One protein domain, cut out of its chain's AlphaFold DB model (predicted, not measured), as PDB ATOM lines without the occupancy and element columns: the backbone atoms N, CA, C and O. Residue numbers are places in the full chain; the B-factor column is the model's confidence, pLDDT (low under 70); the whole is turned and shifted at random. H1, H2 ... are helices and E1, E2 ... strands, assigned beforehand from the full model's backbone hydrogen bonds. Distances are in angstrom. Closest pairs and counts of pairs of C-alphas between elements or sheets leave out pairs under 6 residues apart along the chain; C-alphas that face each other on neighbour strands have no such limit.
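This is residues 23 to 85 and 106 to 173 of the 180 residues of an uncharacterized protein of Panaeolus cyanescens (UniProt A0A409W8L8). Two sheets come together as a loose, incompletely closed barrel: the curled sheet E6-E5-E4-E7 makes one part of the wall, and E2-E1-E3 the other, with E3 beside E6 and E1 nearer to E7. H1 and H2 lie off the E1 and E7 side, H3 only grazes the smaller sheet, and two long loops, residues 115 to 127 and 146 to 167, join the larger sheet's strands. The printed part has 131 residues, with H1, H2, E1, E2, H3, E3, E4, E5, E6 and E7 in this order; both sheets are antiparallel. The class is mixed, helices and strands, with under half of the residues in named elements. The whole is compact and rounded, with a radius of gyration of the C-alphas of 14.5 A and spans of 41 by 37 by 27 A.

H1, residues 23 to 31, and H2, residues 34 to 37, are close but not clearly touching: their closest C-alphas, of Phe 29 and Pro 35, are 6.9 A apart. In H1 every O i to N i+4 pair is within hydrogen-bond range; H2 and H3, residues 70 to 73, are too short for such a pair. E1, residues 47 to 52, and E2, residues 60 to 62, form an antiparallel hairpin, with N 52 and O 60 2.8 A apart. E3, residues 78 to 82, is antiparallel to E1, with N 49 and O 80 2.8 A apart. E2, H3 and E3 make a split strand-helix-strand unit, two strands running the same way with E1 between them, its crossover right-handed. E4, residues 108 to 114, E5, residues 128 to 139, and E6, residues 142 to 145, form a meander, each strand the antiparallel neighbour of the one before; N 112 and O 131 are 3.0 A apart, N 137 and O 144 2.9 A. E5 bends by 65 degrees at residue 135. With E7, residues 168 to 172, they form a Greek key, the meander's first strand E4 being antiparallel to E7; N 113 and O 168 are 2.8 A apart. The closest C-alphas of E3 and E6, of Ser 80 and Arg 142, are 4.2 A apart; those of E1 and E7, of Leu 48 and Leu 171, 6.7 A.

H1 begins at C-alpha 23, (189.591, 198.325, 153.347), and is 12.1 A long. E1 is 16.3 A long, E4 20.0 A and E5 29.0 A. E7 ends at C-alpha 172, (200.891, 189.198, 145.046).

Residues 86 to 105 are not printed; C-alphas 85 and 106 are 17.9 A apart. The links E4 to E5 and E6 to E7 are long. The pLDDT is under 70 at residues 83 to 85 and 167 to 173.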
ATOM      1  N   GLY A  23     189.351 196.917 153.027       83.06
ATOM      2  CA  GLY A  23     189.591 198.325 153.347       83.06
ATOM      3  C   GLY A  23     190.444 198.515 154.604       83.06
ATOM      4  O   GLY A  23     191.330 199.368 154.612       83.06
ATOM      5  N   GLN A  24     190.232 197.704 155.645       84.50
ATOM      6  CA  GLN A  24     191.052 197.755 156.861       84.50
ATOM      7  C   GLN A  24     192.468 197.240 156.621       84.50
ATOM      8  O   GLN A  24     193.411 197.896 157.054       84.50
ATOM      9  N   VAL A  25     192.627 196.140 155.878       83.25
ATOM     10  CA  VAL A  25     193.958 195.634 155.501       83.25
ATOM     11  C   VAL A  25     194.711 196.672 154.675       83.25
ATOM     12  O   VAL A  25     195.864 196.974 154.966       83.25
ATOM     13  N   ARG A  26     194.047 197.296 153.693       84.94
ATOM     14  CA  ARG A  26     194.630 198.396 152.914       84.94
ATOM     15  C   ARG A  26     195.098 199.537 153.812       84.94
ATOM     16  O   ARG A  26     196.249 199.938 153.718       84.94
ATOM     17  N   LYS A  27     194.245 199.990 154.734       86.75
ATOM     18  CA  LYS A  27     194.599 201.037 155.697       86.75
ATOM     19  C   LYS A  27     195.781 200.635 156.585       86.75
ATOM     20  O   LYS A  27     196.626 201.476 156.861       86.75
ATOM     21  N   ALA A  28     195.858 199.380 157.028       85.12
ATOM     22  CA  ALA A  28     196.982 198.889 157.820       85.12
ATOM     23  C   ALA A  28     198.298 198.920 157.021       85.12
ATOM     24  O   ALA A  28     199.303 199.410 157.529       85.12
ATOM     25  N   PHE A  29     198.276 198.483 155.757       87.12
ATOM     26  CA  PHE A  29     199.437 198.535 154.860       87.12
ATOM     27  C   PHE A  29     199.869 199.975 154.557       87.12
ATOM     28  O   PHE A  29     201.063 200.268 154.599       87.12
ATOM     29  N   ASP A  30     198.915 200.870 154.292       87.94
ATOM     30  CA  ASP A  30     199.178 202.287 154.023       87.94
ATOM     31  C   ASP A  30     199.752 202.992 155.264       87.94
ATOM     32  O   ASP A  30     200.766 203.680 155.171       87.94
ATOM     33  N   ASN A  31     199.160 202.771 156.446       89.06
ATOM     34  CA  ASN A  31     199.649 203.325 157.714       89.06
ATOM     35  C   ASN A  31     201.071 202.856 158.047       89.06
ATOM     36  O   ASN A  31     201.840 203.597 158.652       89.06
ATOM     37  N   ALA A  32     201.406 201.622 157.670       84.69
ATOM     38  CA  ALA A  32     202.732 201.053 157.836       84.69
ATOM     39  C   ALA A  32     203.661 201.348 156.646       84.69
ATOM     40  O   ALA A  32     204.713 200.732 156.574       84.69
ATOM     41  N   ASN A  33     203.294 202.234 155.711       89.62
ATOM     42  CA  ASN A  33     204.073 202.613 154.523       89.62
ATOM     43  C   ASN A  33     204.556 201.441 153.640       89.62
ATOM     44  O   ASN A  33     205.469 201.598 152.829       89.62
ATOM     45  N   ILE A  34     203.925 200.266 153.743       87.00
ATOM     46  CA  ILE A  34     204.391 199.044 153.078       87.00
ATOM     47  C   ILE A  34     204.466 199.205 151.555       87.00
ATOM     48  O   ILE A  34     205.514 198.897 150.993       87.00
ATOM     49  N   PRO A  35     203.434 199.712 150.845       86.62
ATOM     50  CA  PRO A  35     203.494 199.802 149.385       86.62
ATOM     51  C   PRO A  35     204.683 200.624 148.872       86.62
ATOM     52  O   PRO A  35     205.239 200.301 147.823       86.62
ATOM     53  N   GLN A  36     205.089 201.657 149.619       89.50
ATOM     54  CA  GLN A  36     206.267 202.458 149.294       89.50
ATOM     55  C   GLN A  36     207.556 201.711 149.633       89.50
ATOM     56  O   GLN A  36     208.427 201.614 148.771       89.50
ATOM     57  N   ASP A  37     207.646 201.141 150.838       86.38
ATOM     58  CA  ASP A  37     208.858 200.489 151.348       86.38
ATOM     59  C   ASP A  37     209.255 199.248 150.531       86.38
ATOM     60  O   ASP A  37     210.440 198.958 150.409       86.38
ATOM     61  N   ILE A  38     208.295 198.522 149.943       84.94
ATOM     62  CA  ILE A  38     208.552 197.350 149.080       84.94
ATOM     63  C   ILE A  38     208.249 197.600 147.589       84.94
ATOM     64  O   ILE A  38     208.245 196.664 146.792       84.94
ATOM     65  N   HIS A  39     207.997 198.855 147.199       87.56
ATOM     66  CA  HIS A  39     207.770 199.289 145.810       87.56
ATOM     67  C   HIS A  39     206.681 198.509 145.047       87.56
ATOM     68  O   HIS A  39     206.854 198.152 143.878       87.56
ATOM     69  N   ILE A  40     205.532 198.269 145.685       81.94
ATOM     70  CA  ILE A  40     204.391 197.591 145.057       81.94
ATOM     71  C   ILE A  40     203.191 198.519 144.887       81.94
ATOM     72  O   ILE A  40     202.922 199.403 145.698       81.94
ATOM     73  N   THR A  41     202.378 198.248 143.868       84.31
ATOM     74  CA  THR A  41     201.009 198.771 143.826       84.31
ATOM     75  C   THR A  41     200.106 197.855 144.645       84.31
ATOM     76  O   THR A  41     199.807 196.739 144.225       84.31
ATOM     77  N   PHE A  42     199.652 198.317 145.812       82.25
ATOM     78  CA  PHE A  42     198.784 197.524 146.680       82.25
ATOM     79  C   PHE A  42     197.295 197.817 146.426       82.25
ATOM     80  O   PHE A  42     196.743 198.846 146.827       82.25
ATOM     81  N   ASN A  43     196.628 196.893 145.733       80.56
ATOM     82  CA  ASN A  43     195.192 196.950 145.446       80.56
ATOM     83  C   ASN A  43     194.520 195.595 145.753       80.56
ATOM     84  O   ASN A  43     194.168 194.860 144.827       80.56
ATOM     85  N   PRO A  44     194.414 195.215 147.040       77.62
ATOM     86  CA  PRO A  44     193.841 193.932 147.435       77.62
ATOM     87  C   PRO A  44     192.380 193.800 146.980       77.62
ATOM     88  O   PRO A  44     191.594 194.733 147.112       77.62
ATOM     89  N   GLN A  45     192.011 192.626 146.458       77.50
ATOM     90  CA  GLN A  45     190.629 192.286 146.064       77.50
ATOM     91  C   GLN A  45     189.998 191.215 146.964       77.50
ATOM     92  O   GLN A  45     188.801 190.954 146.892       77.50
ATOM     93  N   THR A  46     190.809 190.587 147.810       79.94
ATOM     94  CA  THR A  46     190.423 189.521 148.733       79.94
ATOM     95  C   THR A  46     191.286 189.615 149.984       79.94
ATOM     96  O   THR A  46     192.318 190.290 149.977       79.94
ATOM     97  N   LEU A  47     190.873 188.931 151.044       84.12
ATOM     98  CA  LEU A  47     191.666 188.785 152.258       84.12
ATOM     99  C   LEU A  47     192.502 187.510 152.163       84.12
ATOM    100  O   LEU A  47     191.954 186.434 151.913       84.12
ATOM    101  N   LEU A  48     193.813 187.655 152.341       87.00
ATOM    102  CA  LEU A  48     194.718 186.539 152.587       87.00
ATOM    103  C   LEU A  48     194.742 186.288 154.092       87.00
ATOM    104  O   LEU A  48     195.122 187.173 154.851       87.00
ATOM    105  N   GLU A  49     194.377 185.084 154.501       88.19
ATOM    106  CA  GLU A  49     194.602 184.605 155.859       88.19
ATOM    107  C   GLU A  49     195.923 183.834 155.896       88.19
ATOM    108  O   GLU A  49     196.204 183.006 155.021       88.19
ATOM    109  N   VAL A  50     196.740 184.131 156.905       90.19
ATOM    110  CA  VAL A  50     198.038 183.493 157.129       90.19
ATOM    111  C   VAL A  50     198.012 182.862 158.515       90.19
ATOM    112  O   VAL A  50     197.804 183.553 159.511       90.19
ATOM    113  N   THR A  51     198.215 181.550 158.584       92.44
ATOM    114  CA  THR A  51     198.111 180.783 159.832       92.44
ATOM    115  C   THR A  51     199.394 180.015 160.104       92.44
ATOM    116  O   THR A  51     199.815 179.201 159.287       92.44
ATOM    117  N   PHE A  52     199.988 180.212 161.277       92.19
ATOM    118  CA  PHE A  52     201.136 179.452 161.756       92.19
ATOM    119  C   PHE A  52     200.683 178.254 162.600       92.19
ATOM    120  O   PHE A  52     200.088 178.446 163.670       92.19
ATOM    121  N   PRO A  53     200.962 177.010 162.166       93.81
ATOM    122  CA  PRO A  53     200.754 175.829 162.995       93.81
ATOM    123  C   PRO A  53     201.609 175.891 164.265       93.81
ATOM    124  O   PRO A  53     202.789 176.230 164.195       93.81
ATOM    125  N   GLN A  54     201.033 175.506 165.406       92.81
ATOM    126  CA  GLN A  54     201.741 175.448 166.686       92.81
ATOM    127  C   GLN A  54     201.903 173.999 167.153       92.81
ATOM    128  O   GLN A  54     200.988 173.180 167.042       92.81
ATOM    129  N   SER A  55     203.071 173.671 167.701       89.56
ATOM    130  CA  SER A  55     203.311 172.353 168.293       89.56
ATOM    131  C   SER A  55     202.710 172.301 169.697       89.56
ATOM    132  O   SER A  55     203.231 172.926 170.615       89.56
ATOM    133  N   GLY A  56     201.626 171.544 169.879       88.75
ATOM    134  CA  GLY A  56     200.987 171.371 171.190       88.75
ATOM    135  C   GLY A  56     200.101 172.539 171.642       88.75
ATOM    136  O   GLY A  56     199.643 172.540 172.781       88.75
ATOM    137  N   ALA A  57     199.828 173.501 170.759       90.75
ATOM    138  CA  ALA A  57     198.893 174.601 170.978       90.75
ATOM    139  C   ALA A  57     198.007 174.810 169.730       90.75
ATOM    140  O   ALA A  57     198.308 174.257 168.667       90.75
ATOM    141  N   PRO A  58     196.902 175.570 169.829       94.12
ATOM    142  CA  PRO A  58     196.105 175.933 168.661       94.12
ATOM    143  C   PRO A  58     196.923 176.725 167.624       94.12
ATOM    144  O   PRO A  58     197.800 177.494 168.017       94.12
ATOM    145  N   PRO A  59     196.639 176.586 166.314       93.69
ATOM    146  CA  PRO A  59     197.246 177.428 165.287       93.69
ATOM    147  C   PRO A  59     196.970 178.915 165.526       93.69
ATOM    148  O   PRO A  59     195.898 179.280 166.009       93.69
ATOM    149  N   ILE A  60     197.916 179.764 165.134       91.12
ATOM    150  CA  ILE A  60     197.814 181.221 165.263       91.12
ATOM    151  C   ILE A  60     197.564 181.803 163.876       91.12
ATOM    152  O   ILE A  60     198.428 181.712 163.006       91.12
ATOM    153  N   THR A  61     196.385 182.380 163.656       89.31
ATOM    154  CA  THR A  61     196.111 183.195 162.466       89.31
ATOM    155  C   THR A  61     196.519 184.624 162.761       89.31
ATOM    156  O   THR A  61     196.093 185.174 163.770       89.31
ATOM    157  N   ILE A  62     197.344 185.193 161.890       86.06
ATOM    158  CA  ILE A  62     197.881 186.541 162.064       86.06
ATOM    159  C   ILE A  62     197.004 187.549 161.330       86.06
ATOM    160  O   ILE A  62     196.418 187.234 160.287       86.06
ATOM    161  N   HIS A  63     196.985 188.775 161.836       84.88
ATOM    162  CA  HIS A  63     196.252 189.881 161.232       84.88
ATOM    163  C   HIS A  63     197.162 191.045 160.840       84.88
ATOM    164  O   HIS A  63     198.280 191.199 161.343       84.88
ATOM    165  N   ALA A  64     196.700 191.886 159.914       82.06
ATOM    166  CA  ALA A  64     197.490 193.007 159.426       82.06
ATOM    167  C   ALA A  64     197.879 193.967 160.570       82.06
ATOM    168  O   ALA A  64     197.028 194.523 161.265       82.06
ATOM    169  N   GLY A  65     199.187 194.194 160.733       80.31
ATOM    170  CA  GLY A  65     199.742 195.078 161.765       80.31
ATOM    171  C   GLY A  65     199.874 194.450 163.157       80.31
ATOM    172  O   GLY A  65     200.269 195.148 164.091       80.31
ATOM    173  N   GLU A  66     199.566 193.162 163.316       83.31
ATOM    174  CA  GLU A  66     199.759 192.441 164.572       83.31
ATOM    175  C   GLU A  66     201.249 192.220 164.882       83.31
ATOM    176  O   GLU A  66     202.050 191.912 163.997       83.31
ATOM    177  N   GLN A  67     201.621 192.364 166.158       83.12
ATOM    178  CA  GLN A  67     202.953 192.014 166.647       83.12
ATOM    179  C   GLN A  67     202.928 190.622 167.266       83.12
ATOM    180  O   GLN A  67     202.119 190.348 168.149       83.12
ATOM    181  N   LEU A  68     203.861 189.773 166.842       82.88
ATOM    182  CA  LEU A  68     203.990 188.406 167.332       82.88
ATOM    183  C   LEU A  68     205.405 188.158 167.852       82.88
ATOM    184  O   LEU A  68     206.374 188.647 167.262       82.88
ATOM    185  N   PRO A  69     205.562 187.380 168.934       86.38
ATOM    186  CA  PRO A  69     206.876 186.928 169.348       86.38
ATOM    187  C   PRO A  69     207.424 185.941 168.312       86.38
ATOM    188  O   PRO A  69     206.694 185.128 167.749       86.38
ATOM    189  N   ARG A  70     208.745 185.957 168.098       85.44
ATOM    190  CA  ARG A  70     209.424 185.107 167.101       85.44
ATOM    191  C   ARG A  70     209.006 183.636 167.178       85.44
ATOM    192  O   ARG A  70     208.858 182.983 166.152       85.44
ATOM    193  N   GLN A  71     208.855 183.103 168.389       88.19
ATOM    194  CA  GLN A  71     208.525 181.695 168.616       88.19
ATOM    195  C   GLN A  71     207.186 181.276 167.979       88.19
ATOM    196  O   GLN A  71     207.065 180.133 167.548       88.19
ATOM    197  N   ASP A  72     206.244 182.209 167.830       89.12
ATOM    198  CA  ASP A  72     204.910 181.942 167.288       89.12
ATOM    199  C   ASP A  72     204.928 181.817 165.752       89.12
ATOM    200  O   ASP A  72     203.972 181.324 165.157       89.12
ATOM    201  N   THR A  73     206.038 182.186 165.096       87.88
ATOM    202  CA  THR A  73     206.218 182.130 163.632       87.88
ATOM    203  C   THR A  73     207.194 181.029 163.187       87.88
ATOM    204  O   THR A  73     207.895 181.187 162.185       87.88
ATOM    205  N   ALA A  74     207.333 179.944 163.958       87.69
ATOM    206  CA  ALA A  74     208.374 178.928 163.748       87.69
ATOM    207  C   ALA A  74     208.167 178.015 162.526       87.69
ATOM    208  O   ALA A  74     209.142 177.607 161.897       87.69
ATOM    209  N   GLY A  75     206.920 177.664 162.204       81.44
ATOM    210  CA  GLY A  75     206.599 176.760 161.096       81.44
ATOM    211  C   GLY A  75     206.343 177.493 159.779       81.44
ATOM    212  O   GLY A  75     206.059 178.691 159.798       81.44
ATOM    213  N   PRO A  76     206.379 176.794 158.627       90.38
ATOM    214  CA  PRO A  76     205.865 177.377 157.400       90.38
ATOM    215  C   PRO A  76     204.379 177.719 157.589       90.38
ATOM    216  O   PRO A  76     203.621 176.892 158.114       90.38
ATOM    217  N   PRO A  77     203.944 178.920 157.183       92.31
ATOM    218  CA  PRO A  77     202.553 179.307 157.303       92.31
ATOM    219  C   PRO A  77     201.669 178.534 156.319       92.31
ATOM    220  O   PRO A  77     202.090 178.118 155.236       92.31
ATOM    221  N   LEU A  78     200.405 178.384 156.694       93.25
ATOM    222  CA  LEU A  78     199.315 178.001 155.813       93.25
ATOM    223  C   LEU A  78     198.638 179.265 155.287       93.25
ATOM    224  O   LEU A  78     198.520 180.258 156.005       93.25
ATOM    225  N   PHE A  79     198.177 179.205 154.042       91.19
ATOM    226  CA  PHE A  79     197.535 180.323 153.365       91.19
ATOM    227  C   PHE A  79     196.110 179.955 152.976       91.19
ATOM    228  O   PHE A  79     195.886 178.895 152.386       91.19
ATOM    229  N   SER A  80     195.171 180.855 153.241       89.69
ATOM    230  CA  SER A  80     193.772 180.726 152.837       89.69
ATOM    231  C   SER A  80     193.252 182.046 152.279       89.69
ATOM    232  O   SER A  80     193.789 183.114 152.566       89.69
ATOM    233  N   LEU A  81     192.212 181.987 151.454       85.19
ATOM    234  CA  LEU A  81     191.489 183.165 150.992       85.19
ATOM    235  C   LEU A  81     190.131 183.219 151.670       85.19
ATOM    236  O   LEU A  81     189.290 182.340 151.472       85.19
ATOM    237  N   ARG A  82     189.872 184.310 152.388       76.62
ATOM    238  CA  ARG A  82     188.523 184.584 152.865       76.62
ATOM    239  C   ARG A  82     187.720 185.147 151.703       76.62
ATOM    240  O   ARG A  82     187.928 186.289 151.291       76.62
ATOM    241  N   ALA A  83     186.806 184.342 151.162       60.44
ATOM    242  CA  ALA A  83     185.893 184.806 150.131       60.44
ATOM    243  C   ALA A  83     185.066 185.971 150.691       60.44
ATOM    244  O   ALA A  83     184.192 185.783 151.539       60.44
ATOM    245  N   LEU A  84     185.321 187.186 150.204       52.69
ATOM    246  CA  LEU A  84     184.353 188.256 150.366       52.69
ATOM    247  C   LEU A  84     183.125 187.807 149.581       52.69
ATOM    248  O   LEU A  84     183.168 187.694 148.354       52.69
ATOM    249  N   SER A  85     182.031 187.508 150.282       42.34
ATOM    250  CA  SER A  85     180.730 187.475 149.621       42.34
ATOM    251  C   SER A  85     180.642 188.744 148.773       42.34
ATOM    252  O   SER A  85     180.936 189.824 149.281       42.34
ATOM    253  N   GLY A 106     193.188 180.452 140.925       83.12
ATOM    254  CA  GLY A 106     194.639 180.449 140.729       83.12
ATOM    255  C   GLY A 106     195.046 180.426 139.244       83.12
ATOM    256  O   GLY A 106     194.169 180.464 138.373       83.12
ATOM    257  N   PRO A 107     196.355 180.360 138.944       87.38
ATOM    258  CA  PRO A 107     197.452 180.271 139.910       87.38
ATOM    259  C   PRO A 107     197.680 181.589 140.669       87.38
ATOM    260  O   PRO A 107     197.498 182.671 140.119       87.38
ATOM    261  N   PHE A 108     198.102 181.488 141.929       86.94
ATOM    262  CA  PHE A 108     198.545 182.613 142.756       86.94
ATOM    263  C   PHE A 108     200.038 182.506 143.081       86.94
ATOM    264  O   PHE A 108     200.609 181.410 143.099       86.94
ATOM    265  N   VAL A 109     200.651 183.655 143.370       89.88
ATOM    266  CA  VAL A 109     202.013 183.764 143.901       89.88
ATOM    267  C   VAL A 109     201.941 184.353 145.301       89.88
ATOM    268  O   VAL A 109     201.237 185.331 145.539       89.88
ATOM    269  N   ILE A 110     202.669 183.756 146.233       89.50
ATOM    270  CA  ILE A 110     202.742 184.228 147.612       89.50
ATOM    271  C   ILE A 110     204.197 184.531 147.930       89.50
ATOM    272  O   ILE A 110     205.072 183.696 147.682       89.50
ATOM    273  N   ALA A 111     204.442 185.717 148.478       90.75
ATOM    274  CA  ALA A 111     205.755 186.154 148.917       90.75
ATOM    275  C   ALA A 111     205.685 186.680 150.353       90.75
ATOM    276  O   ALA A 111     204.758 187.401 150.714       90.75
ATOM    277  N   THR A 112     206.693 186.362 151.159       90.75
ATOM    278  CA  THR A 112     206.899 187.002 152.463       90.75
ATOM    279  C   THR A 112     208.215 187.760 152.415       90.75
ATOM    280  O   THR A 112     209.246 187.172 152.086       90.75
ATOM    281  N   VAL A 113     208.173 189.060 152.696       89.81
ATOM    282  CA  VAL A 113     209.288 189.997 152.534       89.81
ATOM    283  C   VAL A 113     209.429 190.856 153.789       89.81
ATOM    284  O   VAL A 113     208.440 191.384 154.290       89.81
ATOM    285  N   ASP A 114     210.652 190.996 154.288       90.06
ATOM    286  CA  ASP A 114     211.022 191.898 155.380       90.06
ATOM    287  C   ASP A 114     211.718 193.154 154.805       90.06
ATOM    288  O   ASP A 114     212.846 193.050 154.308       90.06
ATOM    289  N   PRO A 115     211.071 194.334 154.826       91.06
ATOM    290  CA  PRO A 115     211.651 195.592 154.374       91.06
ATOM    291  C   PRO A 115     212.603 196.222 155.398       91.06
ATOM    292  O   PRO A 115     213.273 197.190 155.057       91.06
ATOM    293  N   ASP A 116     212.694 195.687 156.616       88.62
ATOM    294  CA  ASP A 116     213.275 196.373 157.769       88.62
ATOM    295  C   ASP A 116     214.675 195.881 158.135       88.62
ATOM    296  O   ASP A 116     215.237 196.294 159.139       88.62
ATOM    297  N   ALA A 117     215.284 194.989 157.358       88.06
ATOM    298  CA  ALA A 117     216.601 194.465 157.702       88.06
ATOM    299  C   ALA A 117     217.741 195.486 157.458       88.06
ATOM    300  O   ALA A 117     217.803 196.080 156.376       88.06
ATOM    301  N   PRO A 118     218.731 195.623 158.368       91.25
ATOM    302  CA  PRO A 118     218.864 194.934 159.655       91.25
ATOM    303  C   PRO A 118     218.043 195.543 160.798       91.25
ATOM    304  O   PRO A 118     217.825 194.836 161.775       91.25
ATOM    305  N   THR A 119     217.643 196.815 160.705       91.25
ATOM    306  CA  THR A 119     216.702 197.455 161.637       91.25
ATOM    307  C   THR A 119     215.739 198.379 160.878       91.25
ATOM    308  O   THR A 119     216.152 198.978 159.876       91.25
ATOM    309  N   PRO A 120     214.492 198.580 161.354       87.69
ATOM    310  CA  PRO A 120     213.525 199.448 160.679       87.69
ATOM    311  C   PRO A 120     214.018 200.889 160.481       87.69
ATOM    312  O   PRO A 120     213.641 201.563 159.527       87.69
ATOM    313  N   GLN A 121     214.877 201.381 161.379       93.62
ATOM    314  CA  GLN A 121     215.429 202.738 161.327       93.62
ATOM    315  C   GLN A 121     216.579 202.885 160.325       93.62
ATOM    316  O   GLN A 121     216.880 203.998 159.897       93.62
ATOM    317  N   SER A 122     217.250 201.785 159.982       94.06
ATOM    318  CA  SER A 122     218.375 201.768 159.050       94.06
ATOM    319  C   SER A 122     218.317 200.501 158.190       94.06
ATOM    320  O   SER A 122     219.151 199.605 158.360       94.06
ATOM    321  N   PRO A 123     217.334 200.397 157.273       92.06
ATOM    322  CA  PRO A 123     217.075 199.184 156.505       92.06
ATOM    323  C   PRO A 123     218.034 199.065 155.309       92.06
ATOM    324  O   PRO A 123     217.641 199.096 154.147       92.06
ATOM    325  N   THR A 124     219.339 198.996 155.573       94.19
ATOM    326  CA  THR A 124     220.387 199.004 154.534       94.19
ATOM    327  C   THR A 124     220.459 197.719 153.715       94.19
ATOM    328  O   THR A 124     221.057 197.723 152.640       94.19
ATOM    329  N   VAL A 125     219.879 196.626 154.216       90.56
ATOM    330  CA  VAL A 125     219.750 195.369 153.476       90.56
ATOM    331  C   VAL A 125     218.377 195.317 152.812       90.56
ATOM    332  O   VAL A 125     218.320 195.200 151.591       90.56
ATOM    333  N   ALA A 126     217.309 195.482 153.606       87.81
ATOM    334  CA  ALA A 126     215.900 195.469 153.210       87.81
ATOM    335  C   ALA A 126     215.488 194.283 152.310       87.81
ATOM    336  O   ALA A 126     216.284 193.424 151.933       87.81
ATOM    337  N   GLN A 127     214.195 194.224 151.982       89.56
ATOM    338  CA  GLN A 127     213.603 193.279 151.028       89.56
ATOM    339  C   GLN A 127     214.028 191.810 151.222       89.56
ATOM    340  O   GLN A 127     214.158 191.051 150.254       89.56
ATOM    341  N   ILE A 128     214.249 191.383 152.469       89.44
ATOM    342  CA  ILE A 128     214.666 190.016 152.763       89.44
ATOM    343  C   ILE A 128     213.493 189.088 152.493       89.44
ATOM    344  O   ILE A 128     212.447 189.146 153.136       89.44
ATOM    345  N   ARG A 129     213.669 188.204 151.516       91.50
ATOM    346  CA  ARG A 129     212.670 187.204 151.161       91.50
ATOM    347  C   ARG A 129     212.683 186.068 152.183       91.50
ATOM    348  O   ARG A 129     213.616 185.272 152.217       91.50
ATOM    349  N   HIS A 130     211.598 185.958 152.939       91.50
ATOM    350  CA  HIS A 130     211.328 184.857 153.860       91.50
ATOM    351  C   HIS A 130     210.577 183.701 153.202       91.50
ATOM    352  O   HIS A 130     210.677 182.578 153.673       91.50
ATOM    353  N   PHE A 131     209.832 183.949 152.124       92.69
ATOM    354  CA  PHE A 131     209.145 182.907 151.359       92.69
ATOM    355  C   PHE A 131     208.857 183.388 149.938       92.69
ATOM    356  O   PHE A 131     208.569 184.569 149.734       92.69
ATOM    357  N   LEU A 132     208.901 182.483 148.959       93.06
ATOM    358  CA  LEU A 132     208.333 182.710 147.630       93.06
ATOM    359  C   LEU A 132     207.886 181.392 147.016       93.06
ATOM    360  O   LEU A 132     208.714 180.544 146.687       93.06
ATOM    361  N   GLY A 133     206.587 181.262 146.779       91.56
ATOM    362  CA  GLY A 133     206.012 180.139 146.049       91.56
ATOM    363  C   GLY A 133     205.039 180.615 144.976       91.56
ATOM    364  O   GLY A 133     204.280 181.560 145.185       91.56
ATOM    365  N   GLY A 134     205.075 179.955 143.821       90.38
ATOM    366  CA  GLY A 134     204.077 180.105 142.761       90.38
ATOM    367  C   GLY A 134     203.093 178.938 142.746       90.38
ATOM    368  O   GLY A 134     203.147 178.074 143.612       90.38
ATOM    369  N   ASN A 135     202.216 178.895 141.739       91.56
ATOM    370  CA  ASN A 135     201.280 177.785 141.499       91.56
ATOM    371  C   ASN A 135     200.413 177.402 142.706       91.56
ATOM    372  O   ASN A 135     200.090 176.227 142.904       91.56
ATOM    373  N   PHE A 136     200.005 178.395 143.492       90.81
ATOM    374  CA  PHE A 136     198.975 178.199 144.499       90.81
ATOM    375  C   PHE A 136     197.598 178.162 143.837       90.81
ATOM    376  O   PHE A 136     197.250 179.060 143.071       90.81
ATOM    377  N   PHE A 137     196.806 177.141 144.147       90.44
ATOM    378  CA  PHE A 137     195.421 177.013 143.698       90.44
ATOM    379  C   PHE A 137     194.477 176.949 144.891       90.44
ATOM    380  O   PHE A 137     194.814 176.394 145.935       90.44
ATOM    381  N   LEU A 138     193.285 177.513 144.719       88.06
ATOM    382  CA  LEU A 138     192.246 177.515 145.736       88.06
ATOM    383  C   LEU A 138     191.514 176.162 145.771       88.06
ATOM    384  O   LEU A 138     190.792 175.793 144.833       88.06
ATOM    385  N   GLU A 139     191.665 175.448 146.882       89.69
ATOM    386  CA  GLU A 139     191.033 174.165 147.195       89.69
ATOM    387  C   GLU A 139     190.193 174.326 148.469       89.69
ATOM    388  O   GLU A 139     190.703 174.307 149.585       89.69
ATOM    389  N   GLY A 140     188.887 174.554 148.290       86.56
ATOM    390  CA  GLY A 140     188.042 175.077 149.365       86.56
ATOM    391  C   GLY A 140     188.342 176.559 149.588       86.56
ATOM    392  O   GLY A 140     188.232 177.346 148.650       86.56
ATOM    393  N   ASP A 141     188.722 176.916 150.808       85.31
ATOM    394  CA  ASP A 141     189.257 178.221 151.209       85.31
ATOM    395  C   ASP A 141     190.796 178.250 151.242       85.31
ATOM    396  O   ASP A 141     191.395 179.324 151.267       85.31
ATOM    397  N   ARG A 142     191.454 177.088 151.191       91.12
ATOM    398  CA  ARG A 142     192.904 176.955 151.329       91.12
ATOM    399  C   ARG A 142     193.633 177.128 150.001       91.12
ATOM    400  O   ARG A 142     193.223 176.599 148.969       91.12
ATOM    401  N   LEU A 143     194.771 177.812 150.040       91.25
ATOM    402  CA  LEU A 143     195.721 177.876 148.937       91.25
ATOM    403  C   LEU A 143     196.713 176.712 149.041       91.25
ATOM    404  O   LEU A 143     197.465 176.586 150.008       91.25
ATOM    405  N   VAL A 144     196.724 175.862 148.017       91.88
ATOM    406  CA  VAL A 144     197.597 174.688 147.924       91.88
ATOM    407  C   VAL A 144     198.621 174.914 146.821       91.88
ATOM    408  O   VAL A 144     198.258 175.129 145.663       91.88
ATOM    409  N   ASN A 145     199.902 174.873 147.182       90.75
ATOM    410  CA  ASN A 145     200.996 174.935 146.219       90.75
ATOM    411  C   ASN A 145     201.110 173.595 145.479       90.75
ATOM    412  O   ASN A 145     201.178 172.541 146.111       90.75
ATOM    413  N   ARG A 146     201.136 173.631 144.144       89.50
ATOM    414  CA  ARG A 146     201.283 172.437 143.290       89.50
ATOM    415  C   ARG A 146     202.712 172.183 142.815       89.50
ATOM    416  O   ARG A 146     202.956 171.220 142.095       89.50
ATOM    417  N   THR A 147     203.650 173.036 143.205       90.81
ATOM    418  CA  THR A 147     205.078 172.916 142.895       90.81
ATOM    419  C   THR A 147     205.923 173.173 144.142       90.81
ATOM    420  O   THR A 147     205.410 173.630 145.158       90.81
ATOM    421  N   ALA A 148     207.226 172.892 144.099       91.31
ATOM    422  CA  ALA A 148     208.126 173.351 145.160       91.31
ATOM    423  C   ALA A 148     208.126 174.889 145.245       91.31
ATOM    424  O   ALA A 148     207.859 175.569 144.245       91.31
ATOM    425  N   ALA A 149     208.409 175.453 146.423       92.12
ATOM    426  CA  ALA A 149     208.613 176.891 146.524       92.12
ATOM    427  C   ALA A 149     209.912 177.283 145.800       92.12
ATOM    428  O   ALA A 149     210.874 176.517 145.740       92.12
ATOM    429  N   ILE A 150     209.957 178.498 145.254       94.12
ATOM    430  CA  ILE A 150     211.202 179.082 144.730       94.12
ATOM    431  C   ILE A 150     212.146 179.398 145.899       94.12
ATOM    432  O   ILE A 150     213.366 179.314 145.785       94.12
ATOM    433  N   SER A 151     211.585 179.792 147.041       93.50
ATOM    434  CA  SER A 151     212.305 179.922 148.303       93.50
ATOM    435  C   SER A 151     211.410 179.414 149.421       93.50
ATOM    436  O   SER A 151     210.334 179.973 149.648       93.50
ATOM    437  N   GLU A 152     211.852 178.344 150.079       95.12
ATOM    438  CA  GLU A 152     211.172 177.774 151.241       95.12
ATOM    439  C   GLU A 152     211.123 178.770 152.401       95.12
ATOM    440  O   GLU A 152     211.904 179.725 152.453       95.12
ATOM    441  N   PHE A 153     210.182 178.551 153.319       92.19
ATOM    442  CA  PHE A 153     209.960 179.473 154.425       92.19
ATOM    443  C   PHE A 153     211.179 179.541 155.351       92.19
ATOM    444  O   PHE A 153     211.639 178.528 155.878       92.19
ATOM    445  N   LEU A 154     211.649 180.760 155.596       92.44
ATOM    446  CA  LEU A 154     212.642 181.085 156.605       92.44
ATOM    447  C   LEU A 154     211.990 181.951 157.675       92.44
ATOM    448  O   LEU A 154     211.471 183.025 157.383       92.44
ATOM    449  N   GLN A 155     212.054 181.503 158.925       91.31
ATOM    450  CA  GLN A 155     211.493 182.232 160.058       91.31
ATOM    451  C   GLN A 155     212.130 183.630 160.201       91.31
ATOM    452  O   GLN A 155     213.366 183.737 160.206       91.31
ATOM    453  N   PRO A 156     211.325 184.694 160.399       86.06
ATOM    454  CA  PRO A 156     211.826 186.011 160.774       86.06
ATOM    455  C   PRO A 156     212.793 185.941 161.958       86.06
ATOM    456  O   PRO A 156     212.507 185.345 162.998       86.06
ATOM    457  N   THR A 157     213.979 186.523 161.791       88.44
ATOM    458  CA  THR A 157     215.021 186.523 162.825       88.44
ATOM    459  C   THR A 157     215.675 187.903 162.907       88.44
ATOM    460  O   THR A 157     216.830 188.048 162.502       88.44
ATOM    461  N   PRO A 158     214.944 188.927 163.395       83.56
ATOM    462  CA  PRO A 158     215.523 190.239 163.659       83.56
ATOM    463  C   PRO A 158     216.785 190.130 164.526       83.56
ATOM    464  O   PRO A 158     216.827 189.281 165.427       83.56
ATOM    465  N   PRO A 159     217.807 190.972 164.296       86.75
ATOM    466  CA  PRO A 159     218.972 191.032 165.169       86.75
ATOM    467  C   PRO A 159     218.584 191.328 166.623       86.75
ATOM    468  O   PRO A 159     217.632 192.060 166.895       86.75
ATOM    469  N   ALA A 160     219.346 190.790 167.577       85.50
ATOM    470  CA  ALA A 160     219.133 191.088 168.992       85.50
ATOM    471  C   ALA A 160     219.274 192.598 169.255       85.50
ATOM    472  O   ALA A 160     220.261 193.209 168.851       85.50
ATOM    473  N   GLY A 161     218.290 193.186 169.938       83.88
ATOM    474  CA  GLY A 161     218.239 194.627 170.198       83.88
ATOM    475  C   GLY A 161     217.682 195.471 169.046       83.88
ATOM    476  O   GLY A 161     217.585 196.683 169.212       83.88
ATOM    477  N   SER A 162     217.304 194.860 167.917       81.88
ATOM    478  CA  SER A 162     216.466 195.521 166.912       81.88
ATOM    479  C   SER A 162     215.038 195.680 167.440       81.88
ATOM    480  O   SER A 162     214.550 194.834 168.199       81.88
ATOM    481  N   ASP A 163     214.363 196.741 167.005       83.62
ATOM    482  CA  ASP A 163     212.913 196.853 167.149       83.62
ATOM    483  C   ASP A 163     212.206 195.744 166.348       83.62
ATOM    484  O   ASP A 163     212.819 195.011 165.570       83.62
ATOM    485  N   ALA A 164     210.893 195.591 166.531       79.50
ATOM    486  CA  ALA A 164     210.126 194.621 165.757       79.50
ATOM    487  C   ALA A 164     210.204 194.934 164.249       79.50
ATOM    488  O   ALA A 164     209.883 196.043 163.824       79.50
ATOM    489  N   HIS A 165     210.594 193.941 163.445       74.81
ATOM    490  CA  HIS A 165     210.559 194.049 161.985       74.81
ATOM    491  C   HIS A 165     209.144 193.796 161.474       74.81
ATOM    492  O   HIS A 165     208.450 192.880 161.930       74.81
ATOM    493  N   ARG A 166     208.741 194.547 160.455       74.69
ATOM    494  CA  ARG A 166     207.523 194.311 159.687       74.69
ATOM    495  C   ARG A 166     207.773 193.155 158.725       74.69
ATOM    496  O   ARG A 166     208.143 193.347 157.578       74.69
ATOM    497  N   SER A 167     207.537 191.923 159.165       57.03
ATOM    498  CA  SER A 167     207.485 190.796 158.227       57.03
ATOM    499  C   SER A 167     206.185 190.852 157.431       57.03
ATOM    500  O   SER A 167     205.107 190.580 157.958       57.03
ATOM    501  N   VAL A 168     206.270 191.216 156.154       55.25
ATOM    502  CA  VAL A 168     205.097 191.367 155.296       55.25
ATOM    503  C   VAL A 168     204.871 190.082 154.517       55.25
ATOM    504  O   VAL A 168     205.594 189.783 153.570       55.25
ATOM    505  N   SER A 169     203.834 189.325 154.862       53.97
ATOM    506  CA  SER A 169     203.294 188.306 153.957       53.97
ATOM    507  C   SER A 169     202.378 188.994 152.947       53.97
ATOM    508  O   SER A 169     201.247 189.355 153.262       53.97
ATOM    509  N   VAL A 170     202.880 189.209 151.733       51.09
ATOM    510  CA  VAL A 170     202.121 189.785 150.621       51.09
ATOM    511  C   VAL A 170     201.646 188.657 149.711       51.09
ATOM    512  O   VAL A 170     202.436 187.978 149.051       51.09
ATOM    513  N   LEU A 171     200.329 188.501 149.590       49.59
ATOM    514  CA  LEU A 171     199.761 187.847 148.415       49.59
ATOM    515  C   LEU A 171     199.906 188.808 147.236       49.59
ATOM    516  O   LEU A 171     199.154 189.777 147.119       49.59
ATOM    517  N   ILE A 172     200.858 188.538 146.347       48.78
ATOM    518  CA  ILE A 172     200.891 189.198 145.046       48.78
ATOM    519  C   ILE A 172     200.003 188.366 144.125       48.78
ATOM    520  O   ILE A 172     200.395 187.307 143.636       48.78
ATOM    521  N   ILE A 173     198.781 188.841 143.878       40.88
ATOM    522  CA  ILE A 173     197.918 188.241 142.860       40.88
ATOM    523  C   ILE A 173     198.539 188.548 141.492       40.88
ATOM    524  O   ILE A 173     198.241 189.565 140.869       40.88
TER     525      ILE A 173